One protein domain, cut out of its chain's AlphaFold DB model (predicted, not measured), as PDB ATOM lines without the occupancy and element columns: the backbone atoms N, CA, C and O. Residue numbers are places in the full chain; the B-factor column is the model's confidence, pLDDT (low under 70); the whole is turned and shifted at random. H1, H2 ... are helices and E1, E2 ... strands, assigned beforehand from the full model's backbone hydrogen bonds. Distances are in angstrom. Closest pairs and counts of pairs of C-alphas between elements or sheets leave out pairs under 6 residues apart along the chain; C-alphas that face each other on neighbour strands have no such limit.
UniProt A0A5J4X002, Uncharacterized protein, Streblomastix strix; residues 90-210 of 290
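This is residues 90 to 210 of the 290 residues of an uncharacterized protein of Streblomastix strix (UniProt A0A5J4X002). A long, twisted sheet of four strands, curled like part of a barrel, has two helices, H1 and H2, packed over the same face and running along its strands. The E2 and E3 hairpin reaches to one end of the long axis, and the whole is a rod spanning 59 by 25 by 24 A along its three main axes. The printed part has 121 residues with two named helices and four named strands in the order E1, H1, E2, E3, H2, E4. The sheet runs E1, E4, E2, E3, antiparallel throughout, and the class is mixed, helices and strands. The whole is only just loose, close to compact, with a radius of gyration of the C-alphas of 16.5 A.

E2, residues 122 to 137, measures 46.8 A from first to last C-alpha. E4, residues 195 to 210, measures 37.8 A, bends by 82 degrees at residue 198 and ends with C-alpha 210 at (161.428, 161.585, 156.946). The edge strands are E1, residues 93 to 98, 17.0 A, beginning with C-alpha 93 at (163.236, 162.779, 165.786), and E3, residues 144 to 150, 19.3 A. H2, residues 168 to 191, is 35.0 A long and begins with C-alpha 168 at (172.647, 171.364, 149.503). H1, residues 104 to 118, is 21.4 A long.

E4 and E2 are antiparallel at 165 degrees, with N 130 and O 202 2.8 A apart, within hydrogen-bond range. E1 and E4 are antiparallel at 149 degrees, with N 96 and O 205 at 2.9 A. E2 and E3 form a hairpin at 163 degrees, with N 133 and O 148 at 2.8 A. E1 and E3 are apart. H1 is on the sheet at a height of 8.6 A, the two making two layers, a helix on one face of a sheet; it lies over E4, along the strands at 11 degrees to E4 on the local plane. H2 is on the same face at a height of 9.2 A, over E2 and, with 3 C-alphas, only just over E4; it runs along the strands at 18 degrees to E2 on the local plane. The closest C-alphas of H2 and E4 are those of Thr 189 and Lys 196, 4.6 A apart. H2 touches H1 with residues 171 to 179 alone, opposite ways at a steep tilt of 38 degrees; their closest C-alphas, of Asp 108 and Lys 175, are 6.3 A apart. E1, H1, E2 and E3, H2, E4 are split strand-helix-strand units, two same-way strands with another between them, each with a right-handed crossover. In H1 and H2 every O i to N i+4 pair is within hydrogen-bond range.

The two C-alphas farthest apart, those of Ile 90 and Asn 141, are 58.9 A apart. The printed part has no cut. The link from E3 to H2, residues 151 to 167, is long. The mean pLDDT of the printed part is 79.8; residues 90 to 92, 138 to 142, 152 to 162 and 189 to 193 are under 70.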
ATOM      1  N   ILE A  90     166.801 153.729 164.572       58.25
ATOM      2  CA  ILE A  90     167.000 155.145 164.248       58.25
ATOM      3  C   ILE A  90     165.783 155.952 164.711       58.25
ATOM      4  O   ILE A  90     164.715 155.870 164.107       58.25
ATOM      5  N   SER A  91     165.954 156.753 165.769       65.19
ATOM      6  CA  SER A  91     164.898 157.650 166.262       65.19
ATOM      7  C   SER A  91     164.372 158.556 165.133       65.19
ATOM      8  O   SER A  91     165.194 159.150 164.423       65.19
ATOM      9  N   PRO A  92     163.042 158.687 164.949       69.44
ATOM     10  CA  PRO A  92     162.458 159.519 163.895       69.44
ATOM     11  C   PRO A  92     162.700 161.015 164.131       69.44
ATOM     12  O   PRO A  92     162.800 161.775 163.171       69.44
ATOM     13  N   THR A  93     162.855 161.420 165.392       77.56
ATOM     14  CA  THR A  93     163.236 162.779 165.786       77.56
ATOM     15  C   THR A  93     164.595 162.742 166.474       77.56
ATOM     16  O   THR A  93     164.876 161.823 167.251       77.56
ATOM     17  N   LYS A  94     165.453 163.725 166.201       85.00
ATOM     18  CA  LYS A  94     166.711 163.918 166.921       85.00
ATOM     19  C   LYS A  94     166.937 165.390 167.230       85.00
ATOM     20  O   LYS A  94     166.796 166.240 166.359       85.00
ATOM     21  N   GLU A  95     167.332 165.654 168.464       85.94
ATOM     22  CA  GLU A  95     167.594 166.996 168.963       85.94
ATOM     23  C   GLU A  95     169.071 167.356 168.823       85.94
ATOM     24  O   GLU A  95     169.968 166.511 168.936       85.94
ATOM     25  N   TYR A  96     169.303 168.634 168.560       88.88
ATOM     26  CA  TYR A  96     170.607 169.237 168.370       88.88
ATOM     27  C   TYR A  96     170.617 170.579 169.106       88.88
ATOM     28  O   TYR A  96     169.827 171.463 168.784       88.88
ATOM     29  N   TYR A  97     171.528 170.762 170.063       85.38
ATOM     30  CA  TYR A  97     171.681 172.015 170.808       85.38
ATOM     31  C   TYR A  97     173.103 172.581 170.694       85.38
ATOM     32  O   TYR A  97     174.077 171.826 170.741       85.38
ATOM     33  N   LYS A  98     173.215 173.910 170.570       85.56
ATOM     34  CA  LYS A  98     174.482 174.657 170.540       85.56
ATOM     35  C   LYS A  98     174.337 175.972 171.304       85.56
ATOM     36  O   LYS A  98     173.359 176.685 171.101       85.56
ATOM     37  N   ASN A  99     175.292 176.286 172.181       84.25
ATOM     38  CA  ASN A  99     175.218 177.383 173.160       84.25
ATOM     39  C   ASN A  99     176.329 178.440 173.054       84.25
ATOM     40  O   ASN A  99     176.434 179.300 173.925       84.25
ATOM     41  N   ASP A 100     177.157 178.366 172.015       80.50
ATOM     42  CA  ASP A 100     178.332 179.211 171.802       80.50
ATOM     43  C   ASP A 100     178.216 180.081 170.536       80.50
ATOM     44  O   ASP A 100     179.227 180.421 169.915       80.50
ATOM     45  N   LEU A 101     176.991 180.460 170.145       83.44
ATOM     46  CA  LEU A 101     176.766 181.318 168.979       83.44
ATOM     47  C   LEU A 101     177.317 182.729 169.229       83.44
ATOM     48  O   LEU A 101     176.865 183.438 170.126       83.44
ATOM     49  N   LYS A 102     178.269 183.157 168.395       84.31
ATOM     50  CA  LYS A 102     178.867 184.504 168.402       84.31
ATOM     51  C   LYS A 102     178.519 185.282 167.141       84.31
ATOM     52  O   LYS A 102     178.508 186.508 167.158       84.31
ATOM     53  N   THR A 103     178.267 184.589 166.031       86.19
ATOM     54  CA  THR A 103     177.970 185.189 164.730       86.19
ATOM     55  C   THR A 103     176.858 184.460 163.978       86.19
ATOM     56  O   THR A 103     176.613 183.273 164.178       86.19
ATOM     57  N   ILE A 104     176.231 185.154 163.021       86.31
ATOM     58  CA  ILE A 104     175.284 184.543 162.073       86.31
ATOM     59  C   ILE A 104     175.921 183.392 161.267       86.31
ATOM     60  O   ILE A 104     175.238 182.436 160.909       86.31
ATOM     61  N   LYS A 105     177.244 183.441 161.041       90.50
ATOM     62  CA  LYS A 105     177.991 182.376 160.355       90.50
ATOM     63  C   LYS A 105     178.076 181.106 161.201       90.50
ATOM     64  O   LYS A 105     178.109 180.017 160.640       90.50
ATOM     65  N   ASP A 106     178.059 181.220 162.527       88.88
ATOM     66  CA  ASP A 106     178.119 180.059 163.423       88.88
ATOM     67  C   ASP A 106     176.825 179.236 163.338       88.88
ATOM     68  O   ASP A 106     176.866 178.013 163.472       88.88
ATOM     69  N   VAL A 107     175.697 179.903 163.046       90.88
ATOM     70  CA  VAL A 107     174.410 179.269 162.718       90.88
ATOM     71  C   VAL A 107     174.492 178.560 161.364       90.88
ATOM     72  O   VAL A 107     174.074 177.411 161.253       90.88
ATOM     73  N   ASP A 108     175.080 179.194 160.342       93.44
ATOM     74  CA  ASP A 108     175.263 178.561 159.028       93.44
ATOM     75  C   ASP A 108     176.142 177.302 159.105       93.44
ATOM     76  O   ASP A 108     175.785 176.277 158.525       93.44
ATOM     77  N   VAL A 109     177.263 177.373 159.832       95.25
ATOM     78  CA  VAL A 109     178.180 176.242 160.064       95.25
ATOM     79  C   VAL A 109     177.472 175.133 160.837       95.25
ATOM     80  O   VAL A 109     177.562 173.967 160.468       95.25
ATOM     81  N   TYR A 110     176.703 175.481 161.868       93.88
ATOM     82  CA  TYR A 110     175.944 174.504 162.642       93.88
ATOM     83  C   TYR A 110     174.865 173.787 161.813       93.88
ATOM     84  O   TYR A 110     174.646 172.586 161.971       93.88
ATOM     85  N   LEU A 111     174.232 174.489 160.870       93.44
ATOM     86  CA  LEU A 111     173.300 173.881 159.919       93.44
ATOM     87  C   LEU A 111     174.011 172.958 158.913       93.44
ATOM     88  O   LEU A 111     173.442 171.925 158.561       93.44
ATOM     89  N   ASP A 112     175.251 173.262 158.500       95.44
ATOM     90  CA  ASP A 112     176.078 172.314 157.731       95.44
ATOM     91  C   ASP A 112     176.437 171.073 158.561       95.44
ATOM     92  O   ASP A 112     176.376 169.961 158.045       95.44
ATOM     93  N   GLU A 113     176.761 171.225 159.851       95.06
ATOM     94  CA  GLU A 113     177.027 170.089 160.743       95.06
ATOM     95  C   GLU A 113     175.804 169.172 160.892       95.06
ATOM     96  O   GLU A 113     175.946 167.947 160.845       95.06
ATOM     97  N   ILE A 114     174.607 169.744 161.071       92.81
ATOM     98  CA  ILE A 114     173.352 168.982 161.132       92.81
ATOM     99  C   ILE A 114     173.113 168.273 159.798       92.81
ATOM    100  O   ILE A 114     172.882 167.063 159.785       92.81
ATOM    101  N   TYR A 115     173.230 168.986 158.673       93.06
ATOM    102  CA  TYR A 115     173.068 168.393 157.349       93.06
ATOM    103  C   TYR A 115     174.057 167.252 157.108       93.06
ATOM    104  O   TYR A 115     173.639 166.162 156.737       93.06
ATOM    105  N   TRP A 116     175.344 167.428 157.407       92.44
ATOM    106  CA  TRP A 116     176.352 166.380 157.233       92.44
ATOM    107  C   TRP A 116     176.031 165.098 158.021       92.44
ATOM    108  O   TRP A 116     176.255 163.987 157.529       92.44
ATOM    109  N   ARG A 117     175.468 165.241 159.229       89.19
ATOM    110  CA  ARG A 117     175.043 164.123 160.089       89.19
ATOM    111  C   ARG A 117     173.756 163.447 159.596       89.19
ATOM    112  O   ARG A 117     173.587 162.251 159.830       89.19
ATOM    113  N   GLU A 118     172.866 164.187 158.934       86.50
ATOM    114  CA  GLU A 118     171.486 163.767 158.641       86.50
ATOM    115  C   GLU A 118     171.163 163.566 157.150       86.50
ATOM    116  O   GLU A 118     170.158 162.931 156.851       86.50
ATOM    117  N   GLN A 119     172.035 163.987 156.222       81.75
ATOM    118  CA  GLN A 119     171.909 163.895 154.748       81.75
ATOM    119  C   GLN A 119     171.608 162.494 154.191       81.75
ATOM    120  O   GLN A 119     171.252 162.347 153.025       81.75
ATOM    121  N   LYS A 120     171.755 161.451 155.014       80.44
ATOM    122  CA  LYS A 120     171.307 160.093 154.684       80.44
ATOM    123  C   LYS A 120     169.790 160.051 154.495       80.44
ATOM    124  O   LYS A 120     169.308 159.307 153.655       80.44
ATOM    125  N   PHE A 121     169.049 160.859 155.249       79.38
ATOM    126  CA  PHE A 121     167.599 160.977 155.179       79.38
ATOM    127  C   PHE A 121     167.198 162.253 154.437       79.38
ATOM    128  O   PHE A 121     167.924 163.241 154.421       79.38
ATOM    129  N   ALA A 122     165.980 162.267 153.897       82.06
ATOM    130  CA  ALA A 122     165.265 163.528 153.740       82.06
ATOM    131  C   ALA A 122     164.767 163.950 155.128       82.06
ATOM    132  O   ALA A 122     164.281 163.100 155.874       82.06
ATOM    133  N   PHE A 123     164.852 165.222 155.507       84.94
ATOM    134  CA  PHE A 123     164.433 165.642 156.848       84.94
ATOM    135  C   PHE A 123     163.852 167.055 156.883       84.94
ATOM    136  O   PHE A 123     163.949 167.825 155.928       84.94
ATOM    137  N   LYS A 124     163.203 167.386 157.997       87.62
ATOM    138  CA  LYS A 124     162.804 168.752 158.352       87.62
ATOM    139  C   LYS A 124     163.532 169.167 159.621       87.62
ATOM    140  O   LYS A 124     163.858 168.308 160.436       87.62
ATOM    141  N   ILE A 125     163.762 170.463 159.784       87.19
ATOM    142  CA  ILE A 125     164.313 171.044 161.008       87.19
ATOM    143  C   ILE A 125     163.302 172.061 161.540       87.19
ATOM    144  O   ILE A 125     162.988 173.019 160.836       87.19
ATOM    145  N   GLU A 126     162.826 171.889 162.767       85.56
ATOM    146  CA  GLU A 126     162.244 172.988 163.554       85.56
ATOM    147  C   GLU A 126     163.325 173.512 164.502       85.56
ATOM    148  O   GLU A 126     164.233 172.765 164.864       85.56
ATOM    149  N   PHE A 127     163.282 174.786 164.874       85.75
ATOM    150  CA  PHE A 127     164.324 175.401 165.694       85.75
ATOM    151  C   PHE A 127     163.748 176.449 166.639       85.75
ATOM    152  O   PHE A 127     162.688 177.014 166.377       85.75
ATOM    153  N   ASP A 128     164.497 176.728 167.700       85.88
ATOM    154  CA  ASP A 128     164.248 177.820 168.635       85.88
ATOM    155  C   ASP A 128     165.581 178.464 169.057       85.88
ATOM    156  O   ASP A 128     166.642 177.829 169.002       85.88
ATOM    157  N   PHE A 129     165.542 179.734 169.460       85.75
ATOM    158  CA  PHE A 129     166.716 180.537 169.789       85.75
ATOM    159  C   PHE A 129     166.737 180.952 171.258       85.75
ATOM    160  O   PHE A 129     165.809 181.575 171.768       85.75
ATOM    161  N   GLY A 130     167.870 180.716 171.918       83.38
ATOM    162  CA  GLY A 130     168.159 181.366 173.186       83.38
ATOM    163  C   GLY A 130     168.516 182.824 172.961       83.38
ATOM    164  O   GLY A 130     169.504 183.133 172.286       83.38
ATOM    165  N   MET A 131     167.718 183.708 173.549       84.00
ATOM    166  CA  MET A 131     167.764 185.151 173.340       84.00
ATOM    167  C   MET A 131     167.994 185.898 174.651       84.00
ATOM    168  O   MET A 131     167.441 185.548 175.693       84.00
ATOM    169  N   ILE A 132     168.781 186.968 174.573       81.62
ATOM    170  CA  ILE A 132     168.889 187.986 175.613       81.62
ATOM    171  C   ILE A 132     167.976 189.139 175.197       81.62
ATOM    172  O   ILE A 132     168.157 189.721 174.123       81.62
ATOM    173  N   ILE A 133     167.007 189.450 176.050       82.69
ATOM    174  CA  ILE A 133     166.066 190.556 175.890       82.69
ATOM    175  C   ILE A 133     166.449 191.643 176.894       82.69
ATOM    176  O   ILE A 133     166.561 191.390 178.093       82.69
ATOM    177  N   GLU A 134     166.679 192.843 176.381       82.38
ATOM    178  CA  GLU A 134     166.822 194.086 177.129       82.38
ATOM    179  C   GLU A 134     165.438 194.714 177.249       82.38
ATOM    180  O   GLU A 134     164.722 194.844 176.252       82.38
ATOM    181  N   ARG A 135     165.055 195.093 178.462       84.25
ATOM    182  CA  ARG A 135     163.793 195.761 178.737       84.25
ATOM    183  C   ARG A 135     164.051 197.104 179.397       84.25
ATOM    184  O   ARG A 135     164.816 197.172 180.356       84.25
ATOM    185  N   VAL A 136     163.413 198.151 178.885       82.12
ATOM    186  CA  VAL A 136     163.519 199.514 179.420       82.12
ATOM    187  C   VAL A 136     162.180 199.894 180.041       82.12
ATOM    188  O   VAL A 136     161.188 200.081 179.336       82.12
ATOM    189  N   ASP A 137     162.148 199.990 181.367       77.38
ATOM    190  CA  ASP A 137     161.016 200.529 182.123       77.38
ATOM    191  C   ASP A 137     161.385 201.914 182.698       77.38
ATOM    192  O   ASP A 137     162.558 202.213 182.913       77.38
ATOM    193  N   GLY A 138     160.387 202.768 182.943       67.12
ATOM    194  CA  GLY A 138     160.573 204.144 183.435       67.12
ATOM    195  C   GLY A 138     160.440 205.230 182.354       67.12
ATOM    196  O   GLY A 138     160.311 204.937 181.166       67.12
ATOM    197  N   GLN A 139     160.417 206.498 182.778       65.62
ATOM    198  CA  GLN A 139     160.522 207.665 181.885       65.62
ATOM    199  C   GLN A 139     161.971 208.175 181.821       65.62
ATOM    200  O   GLN A 139     162.828 207.684 182.546       65.62
ATOM    201  N   GLU A 140     162.248 209.148 180.945       64.31
ATOM    202  CA  GLU A 140     163.598 209.588 180.533       64.31
ATOM    203  C   GLU A 140     164.607 209.820 181.674       64.31
ATOM    204  O   GLU A 140     165.789 209.542 181.490       64.31
ATOM    205  N   ASN A 141     164.153 210.254 182.855       61.84
ATOM    206  CA  ASN A 141     165.015 210.556 184.005       61.84
ATOM    207  C   ASN A 141     165.204 209.390 185.002       61.84
ATOM    208  O   ASN A 141     166.065 209.480 185.873       61.84
ATOM    209  N   GLU A 142     164.436 208.302 184.886       69.50
ATOM    210  CA  GLU A 142     164.475 207.129 185.784       69.50
ATOM    211  C   GLU A 142     164.403 205.809 184.986       69.50
ATOM    212  O   GLU A 142     163.661 204.888 185.325       69.50
ATOM    213  N   GLN A 143     165.152 205.712 183.882       71.81
ATOM    214  CA  GLN A 143     165.185 204.492 183.068       71.81
ATOM    215  C   GLN A 143     165.862 203.335 183.818       71.81
ATOM    216  O   GLN A 143     167.077 203.330 184.030       71.81
ATOM    217  N   GLN A 144     165.082 202.310 184.157       78.56
ATOM    218  CA  GLN A 144     165.576 201.044 184.675       78.56
ATOM    219  C   GLN A 144     165.703 200.038 183.527       78.56
ATOM    220  O   GLN A 144     164.712 199.561 182.974       78.56
ATOM    221  N   ILE A 145     166.945 199.690 183.185       81.94
ATOM    222  CA  ILE A 145     167.238 198.634 182.212       81.94
ATOM    223  C   ILE A 145     167.287 197.293 182.948       81.94
ATOM    224  O   ILE A 145     168.089 197.106 183.866       81.94
ATOM    225  N   THR A 146     166.451 196.346 182.531       84.50
ATOM    226  CA  THR A 146     166.457 194.964 183.021       84.50
ATOM    227  C   THR A 146     166.804 194.001 181.887       84.50
ATOM    228  O   THR A 146     166.511 194.256 180.721       84.50
ATOM    229  N   TYR A 147     167.466 192.888 182.215       80.69
ATOM    230  CA  TYR A 147     167.852 191.869 181.237       80.69
ATOM    231  C   TYR A 147     167.178 190.542 181.561       80.69
ATOM    232  O   TYR A 147     167.252 190.051 182.688       80.69
ATOM    233  N   LYS A 148     166.562 189.937 180.547       81.81
ATOM    234  CA  LYS A 148     165.909 188.632 180.616       81.81
ATOM    235  C   LYS A 148     166.590 187.669 179.650       81.81
ATOM    236  O   LYS A 148     166.837 188.007 178.495       81.81
ATOM    237  N   ILE A 149     166.861 186.454 180.115       78.50
ATOM    238  CA  ILE A 149     167.349 185.362 179.271       78.50
ATOM    239  C   ILE A 149     166.174 184.433 178.980       78.50
ATOM    240  O   ILE A 149     165.670 183.763 179.879       78.50
ATOM    241  N   ASN A 150     165.768 184.362 177.715       76.69
ATOM    242  CA  ASN A 150     164.924 183.281 177.226       76.69
ATOM    243  C   ASN A 150     165.855 182.139 176.797       76.69
ATOM    244  O   ASN A 150     166.678 182.315 175.898       76.69
ATOM    245  N   ARG A 151     165.758 180.979 177.453       72.62
ATOM    246  CA  ARG A 151     166.394 179.738 176.978       72.62
ATOM    247  C   ARG A 151     165.511 179.137 175.875       72.62
ATOM    248  O   ARG A 151     164.294 179.261 176.006       72.62
ATOM    249  N   PRO A 152     166.079 178.490 174.841       68.88
ATOM    250  CA  PRO A 152     165.262 177.796 173.863       68.88
ATOM    251  C   PRO A 152     164.624 176.593 174.558       68.88
ATOM    252  O   PRO A 152     165.328 175.787 175.175       68.88
ATOM    253  N   LEU A 153     163.296 176.525 174.548       64.88
ATOM    254  CA  LEU A 153     162.521 175.572 175.345       64.88
ATOM    255  C   LEU A 153     161.238 175.197 174.600       64.88
ATOM    256  O   LEU A 153     160.735 175.980 173.806       64.88
ATOM    257  N   GLU A 154     160.671 174.028 174.903       46.53
ATOM    258  CA  GLU A 154     159.566 173.357 174.180       46.53
ATOM    259  C   GLU A 154     158.230 174.128 174.056       46.53
ATOM    260  O   GLU A 154     157.233 173.576 173.579       46.53
ATOM    261  N   ALA A 155     158.173 175.398 174.461       43.09
ATOM    262  CA  ALA A 155     157.112 176.317 174.084       43.09
ATOM    263  C   ALA A 155     157.124 176.477 172.557       43.09
ATOM    264  O   ALA A 155     157.849 177.303 172.005       43.09
ATOM    265  N   ARG A 156     156.318 175.641 171.888       48.69
ATOM    266  CA  ARG A 156     156.208 175.512 170.431       48.69
ATOM    267  C   ARG A 156     155.769 176.812 169.759       48.69
ATOM    268  O   ARG A 156     154.640 176.952 169.290       48.69
ATOM    269  N   THR A 157     156.708 177.732 169.612       48.56
ATOM    270  CA  THR A 157     156.696 178.691 168.521       48.56
ATOM    271  C   THR A 157     156.947 177.855 167.269       48.56
ATOM    272  O   THR A 157     158.094 177.665 166.880       48.56
ATOM    273  N   GLU A 158     155.891 177.234 166.721       50.12
ATOM    274  CA  GLU A 158     155.968 176.292 165.594       50.12
ATOM    275  C   GLU A 158     156.472 177.020 164.342       50.12
ATOM    276  O   GLU A 158     155.704 177.386 163.446       50.12
ATOM    277  N   MET A 159     157.787 177.236 164.260       57.06
ATOM    278  CA  MET A 159     158.441 177.746 163.072       57.06
ATOM    279  C   MET A 159     158.500 176.621 162.046       57.06
ATOM    280  O   MET A 159     159.528 175.982 161.815       57.06
ATOM    281  N   ARG A 160     157.340 176.383 161.435       55.59
ATOM    282  CA  ARG A 160     157.115 175.383 160.403       55.59
ATOM    283  C   ARG A 160     158.051 175.657 159.234       55.59
ATOM    284  O   ARG A 160     157.771 176.482 158.366       55.59
ATOM    285  N   ALA A 161     159.169 174.940 159.216       59.72
ATOM    286  CA  ALA A 161     160.108 174.963 158.114       59.72
ATOM    287  C   ALA A 161     159.373 174.649 156.801       59.72
ATOM    288  O   ALA A 161     158.779 173.568 156.683       59.72
ATOM    289  N   PRO A 162     159.391 175.560 155.810       62.03
ATOM    290  CA  PRO A 162     158.599 175.389 154.594       62.03
ATOM    291  C   PRO A 162     159.105 174.232 153.724       62.03
ATOM    292  O   PRO A 162     158.337 173.656 152.953       62.03
ATOM    293  N   THR A 163     160.381 173.860 153.868       73.75
ATOM    294  CA  THR A 163     161.091 172.980 152.938       73.75
ATOM    295  C   THR A 163     161.630 171.736 153.640       73.75
ATOM    296  O   THR A 163     162.277 171.816 154.681       73.75
ATOM    297  N   THR A 164     161.389 170.570 153.038       83.56
ATOM    298  CA  THR A 164     162.109 169.331 153.362       83.56
ATOM    299  C   THR A 164     163.511 169.400 152.767       83.56
ATOM    300  O   THR A 164     163.645 169.497 151.547       83.56
ATOM    301  N   ILE A 165     164.534 169.275 153.606       86.06
ATOM    302  CA  ILE A 165     165.937 169.263 153.200       86.06
ATOM    303  C   ILE A 165     166.285 167.876 152.647       86.06
ATOM    304  O   ILE A 165     166.111 166.863 153.329       86.06
ATOM    305  N   ARG A 166     166.733 167.830 151.387       83.44
ATOM    306  CA  ARG A 166     167.197 166.619 150.680       83.44
ATOM    307  C   ARG A 166     168.567 166.796 150.029       83.44
ATOM    308  O   ARG A 166     169.197 165.807 149.681       83.44
ATOM    309  N   ASN A 167     168.994 168.035 149.800       84.00
ATOM    310  CA  ASN A 167     170.248 168.371 149.133       84.00
ATOM    311  C   ASN A 167     170.782 169.740 149.611       84.00
ATOM    312  O   ASN A 167     170.117 170.461 150.358       84.00
ATOM    313  N   GLN A 168     171.969 170.118 149.129       86.81
ATOM    314  CA  GLN A 168     172.647 171.364 149.503       86.81
ATOM    315  C   GLN A 168     171.889 172.643 149.088       86.81
ATOM    316  O   GLN A 168     172.035 173.672 149.746       86.81
ATOM    317  N   MET A 169     171.068 172.600 148.030       88.44
ATOM    318  CA  MET A 169     170.241 173.738 147.605       88.44
ATOM    319  C   MET A 169     169.086 173.965 148.587       88.44
ATOM    320  O   MET A 169     168.888 175.090 149.043       88.44
ATOM    321  N   ASP A 170     168.395 172.892 148.998       88.75
ATOM    322  CA  ASP A 170     167.358 172.970 150.038       88.75
ATOM    323  C   ASP A 170     167.944 173.530 151.354       88.75
ATOM    324  O   ASP A 170     167.303 174.336 152.030       88.75
ATOM    325  N   LEU A 171     169.181 173.144 151.706       92.12
ATOM    326  CA  LEU A 171     169.896 173.673 152.874       92.12
ATOM    327  C   LEU A 171     170.244 175.163 152.726       92.12
ATOM    328  O   LEU A 171     170.120 175.917 153.691       92.12
ATOM    329  N   ALA A 172     170.674 175.611 151.544       92.94
ATOM    330  CA  ALA A 172     170.991 177.017 151.291       92.94
ATOM    331  C   ALA A 172     169.743 177.915 151.389       92.94
ATOM    332  O   ALA A 172     169.788 178.985 152.005       92.94
ATOM    333  N   ASP A 173     168.612 177.451 150.852       91.31
ATOM    334  CA  ASP A 173     167.315 178.112 151.011       91.31
ATOM    335  C   ASP A 173     166.860 178.119 152.479       91.31
ATOM    336  O   ASP A 173     166.373 179.141 152.969       91.31
ATOM    337  N   TYR A 174     167.092 177.025 153.213       90.88
ATOM    338  CA  TYR A 174     166.813 176.954 154.646       90.88
ATOM    339  C   TYR A 174     167.663 177.946 155.457       90.88
ATOM    340  O   TYR A 174     167.123 178.702 156.259       90.88
ATOM    341  N   LYS A 175     168.972 178.049 155.194       92.69
ATOM    342  CA  LYS A 175     169.848 179.064 155.812       92.69
ATOM    343  C   LYS A 175     169.348 180.488 155.564       92.69
ATOM    344  O   LYS A 175     169.324 181.302 156.486       92.69
ATOM    345  N   ARG A 176     168.894 180.798 154.342       92.06
ATOM    346  CA  ARG A 176     168.279 182.099 154.023       92.06
ATOM    347  C   ARG A 176     167.011 182.342 154.851       92.06
ATOM    348  O   ARG A 176     166.841 183.439 155.375       92.06
ATOM    349  N   PHE A 177     166.162 181.329 155.015       90.00
ATOM    350  CA  PHE A 177     164.971 181.392 155.869       90.00
ATOM    351  C   PHE A 177     165.316 181.667 157.346       90.00
ATOM    352  O   PHE A 177     164.735 182.580 157.931       90.00
ATOM    353  N   ILE A 178     166.315 180.979 157.916       89.19
ATOM    354  CA  ILE A 178     166.795 181.224 159.290       89.19
ATOM    355  C   ILE A 178     167.290 182.664 159.475       89.19
ATOM    356  O   ILE A 178     166.873 183.351 160.407       89.19
ATOM    357  N   ARG A 179     168.152 183.148 158.572       90.06
ATOM    358  CA  ARG A 179     168.691 184.519 158.631       90.06
ATOM    359  C   ARG A 179     167.580 185.569 158.559       90.06
ATOM    360  O   ARG A 179     167.580 186.508 159.349       90.06
ATOM    361  N   ASN A 180     166.612 185.381 157.658       89.06
ATOM    362  CA  ASN A 180     165.457 186.272 157.533       89.06
ATOM    363  C   ASN A 180     164.588 186.265 158.798       89.06
ATOM    364  O   ASN A 180     164.111 187.322 159.201       89.06
ATOM    365  N   HIS A 181     164.407 185.111 159.443       85.44
ATOM    366  CA  HIS A 181     163.672 185.040 160.704       85.44
ATOM    367  C   HIS A 181     164.374 185.807 161.828       85.44
ATOM    368  O   HIS A 181     163.727 186.585 162.522       85.44
ATOM    369  N   ILE A 182     165.694 185.646 161.976       85.69
ATOM    370  CA  ILE A 182     166.484 186.390 162.971       85.69
ATOM    371  C   ILE A 182     166.296 187.904 162.789       85.69
ATOM    372  O   ILE A 182     166.036 188.603 163.767       85.69
ATOM    373  N   ILE A 183     166.359 188.391 161.544       85.88
ATOM    374  CA  ILE A 183     166.121 189.804 161.210       85.88
ATOM    375  C   ILE A 183     164.697 190.226 161.599       85.88
ATOM    376  O   ILE A 183     164.536 191.186 162.344       85.88
ATOM    377  N   GLN A 184     163.666 189.483 161.181       82.75
ATOM    378  CA  GLN A 184     162.264 189.816 161.479       82.75
ATOM    379  C   GLN A 184     161.955 189.846 162.980       82.75
ATOM    380  O   GLN A 184     161.192 190.696 163.443       82.75
ATOM    381  N   THR A 185     162.528 188.921 163.751       79.12
ATOM    382  CA  THR A 185     162.340 188.865 165.205       79.12
ATOM    383  C   THR A 185     163.054 190.040 165.885       79.12
ATOM    384  O   THR A 185     162.468 190.672 166.762       79.12
ATOM    385  N   GLN A 186     164.252 190.422 165.422       75.19
ATOM    386  CA  GLN A 186     164.932 191.644 165.873       75.19
ATOM    387  C   GLN A 186     164.121 192.907 165.534       75.19
ATOM    388  O   GLN A 186     163.812 193.678 166.439       75.19
ATOM    389  N   GLU A 187     163.703 193.084 164.276       76.69
ATOM    390  CA  GLU A 187     162.898 194.228 163.811       76.69
ATOM    391  C   GLU A 187     161.589 194.375 164.599       76.69
ATOM    392  O   GLU A 187     161.260 195.473 165.050       76.69
ATOM    393  N   ARG A 188     160.870 193.271 164.852       71.94
ATOM    394  CA  ARG A 188     159.638 193.283 165.658       71.94
ATOM    395  C   ARG A 188     159.884 193.802 167.078       71.94
ATOM    396  O   ARG A 188     159.104 194.616 167.556       71.94
ATOM    397  N   THR A 189     160.966 193.369 167.725       65.06
ATOM    398  CA  THR A 189     161.318 193.814 169.090       65.06
ATOM    399  C   THR A 189     161.959 195.205 169.153       65.06
ATOM    400  O   THR A 189     162.110 195.766 170.227       65.06
ATOM    401  N   ILE A 190     162.319 195.806 168.016       64.94
ATOM    402  CA  ILE A 190     162.690 197.230 167.951       64.94
ATOM    403  C   ILE A 190     161.434 198.116 167.873       64.94
ATOM    404  O   ILE A 190     161.448 199.243 168.362       64.94
ATOM    405  N   MET A 191     160.347 197.608 167.281       60.34
ATOM    406  CA  MET A 191     159.067 198.320 167.169       60.34
ATOM    407  C   MET A 191     158.213 198.260 168.445       60.34
ATOM    408  O   MET A 191     157.410 199.164 168.674       60.34
ATOM    409  N   ASP A 192     158.359 197.211 169.259       58.50
ATOM    410  CA  ASP A 192     157.661 197.066 170.541       58.50
ATOM    411  C   ASP A 192     158.450 197.787 171.650       58.50
ATOM    412  O   ASP A 192     159.531 197.363 172.053       58.50
ATOM    413  N   THR A 193     157.944 198.934 172.108       63.44
ATOM    414  CA  THR A 193     158.752 200.018 172.708       63.44
ATOM    415  C   THR A 193     159.350 199.743 174.090       63.44
ATOM    416  O   THR A 193     159.960 200.643 174.669       63.44
ATOM    417  N   LYS A 194     159.199 198.528 174.631       74.50
ATOM    418  CA  LYS A 194     159.728 198.150 175.951       74.50
ATOM    419  C   LYS A 194     160.676 196.961 175.957       74.50
ATOM    420  O   LYS A 194     161.528 196.938 176.836       74.50
ATOM    421  N   GLU A 195     160.557 195.994 175.045       80.00
ATOM    422  CA  GLU A 195     161.342 194.747 175.071       80.00
ATOM    423  C   GLU A 195     162.053 194.499 173.739       80.00
ATOM    424  O   GLU A 195     161.422 194.223 172.723       80.00
ATOM    425  N   LYS A 196     163.386 194.536 173.771       81.88
ATOM    426  CA  LYS A 196     164.275 194.491 172.611       81.88
ATOM    427  C   LYS A 196     165.222 193.301 172.693       81.88
ATOM    428  O   LYS A 196     165.946 193.146 173.676       81.88
ATOM    429  N   ILE A 197     165.312 192.489 171.642       79.12
ATOM    430  CA  ILE A 197     166.347 191.449 171.569       79.12
ATOM    431  C   ILE A 197     167.705 192.113 171.339       79.12
ATOM    432  O   ILE A 197     167.928 192.764 170.318       79.12
ATOM    433  N   VAL A 198     168.630 191.916 172.279       79.31
ATOM    434  CA  VAL A 198     170.010 192.415 172.174       79.31
ATOM    435  C   VAL A 198     170.991 191.357 171.692       79.31
ATOM    436  O   VAL A 198     172.000 191.714 171.093       79.31
ATOM    437  N   GLY A 199     170.694 190.067 171.870       79.00
ATOM    438  CA  GLY A 199     171.557 188.998 171.371       79.00
ATOM    439  C   GLY A 199     170.882 187.633 171.280       79.00
ATOM    440  O   GLY A 199     169.937 187.342 172.007       79.00
ATOM    441  N   ILE A 200     171.415 186.788 170.398       84.56
ATOM    442  CA  ILE A 200     171.142 185.347 170.324       84.56
ATOM    443  C   ILE A 200     172.428 184.643 170.756       84.56
ATOM    444  O   ILE A 200     173.490 184.964 170.226       84.56
ATOM    445  N   PHE A 201     172.336 183.711 171.705       82.00
ATOM    446  CA  PHE A 201     173.498 182.996 172.261       82.00
ATOM    447  C   PHE A 201     173.436 181.479 172.045       82.00
ATOM    448  O   PHE A 201     174.468 180.813 172.015       82.00
ATOM    449  N   SER A 202     172.237 180.916 171.868       83.81
ATOM    450  CA  SER A 202     172.055 179.480 171.649       83.81
ATOM    451  C   SER A 202     170.971 179.179 170.618       83.81
ATOM    452  O   SER A 202     170.122 180.020 170.325       83.81
ATOM    453  N   ILE A 203     171.017 177.973 170.059       86.81
ATOM    454  CA  ILE A 203     170.028 177.424 169.134       86.81
ATOM    455  C   ILE A 203     169.724 175.977 169.528       86.81
ATOM    456  O   ILE A 203     170.632 175.174 169.761       86.81
ATOM    457  N   MET A 204     168.440 175.643 169.566       86.31
ATOM    458  CA  MET A 204     167.943 174.273 169.611       86.31
ATOM    459  C   MET A 204     167.333 173.933 168.252       86.31
ATOM    460  O   MET A 204     166.708 174.784 167.628       86.31
ATOM    461  N   ALA A 205     167.550 172.712 167.772       87.31
ATOM    462  CA  ALA A 205     167.066 172.236 166.486       87.31
ATOM    463  C   ALA A 205     166.539 170.798 166.602       87.31
ATOM    464  O   ALA A 205     167.282 169.872 166.940       87.31
ATOM    465  N   TRP A 206     165.263 170.609 166.283       85.38
ATOM    466  CA  TRP A 206     164.589 169.318 166.203       85.38
ATOM    467  C   TRP A 206     164.600 168.833 164.758       85.38
ATOM    468  O   TRP A 206     163.894 169.360 163.895       85.38
ATOM    469  N   VAL A 207     165.412 167.815 164.482       86.38
ATOM    470  CA  VAL A 207     165.462 167.153 163.179       86.38
ATOM    471  C   VAL A 207     164.424 166.043 163.136       86.38
ATOM    472  O   VAL A 207     164.569 165.024 163.808       86.38
ATOM    473  N   PHE A 208     163.420 166.205 162.283       82.56
ATOM    474  CA  PHE A 208     162.437 165.178 161.960       82.56
ATOM    475  C   PHE A 208     162.879 164.460 160.689       82.56
ATOM    476  O   PHE A 208     162.731 164.976 159.575       82.56
ATOM    477  N   ARG A 209     163.437 163.260 160.851       82.00
ATOM    478  CA  ARG A 209     163.815 162.392 159.736       82.00
ATOM    479  C   ARG A 209     162.548 161.926 159.043       82.00
ATOM    480  O   ARG A 209     161.726 161.224 159.635       82.00
ATOM    481  N   LEU A 210     162.400 162.274 157.770       71.88
ATOM    482  CA  LEU A 210     161.428 161.585 156.946       71.88
ATOM    483  C   LEU A 210     161.969 160.175 156.702       71.88
ATOM    484  O   LEU A 210     163.136 160.017 156.330       71.88
TER     485      LEU A 210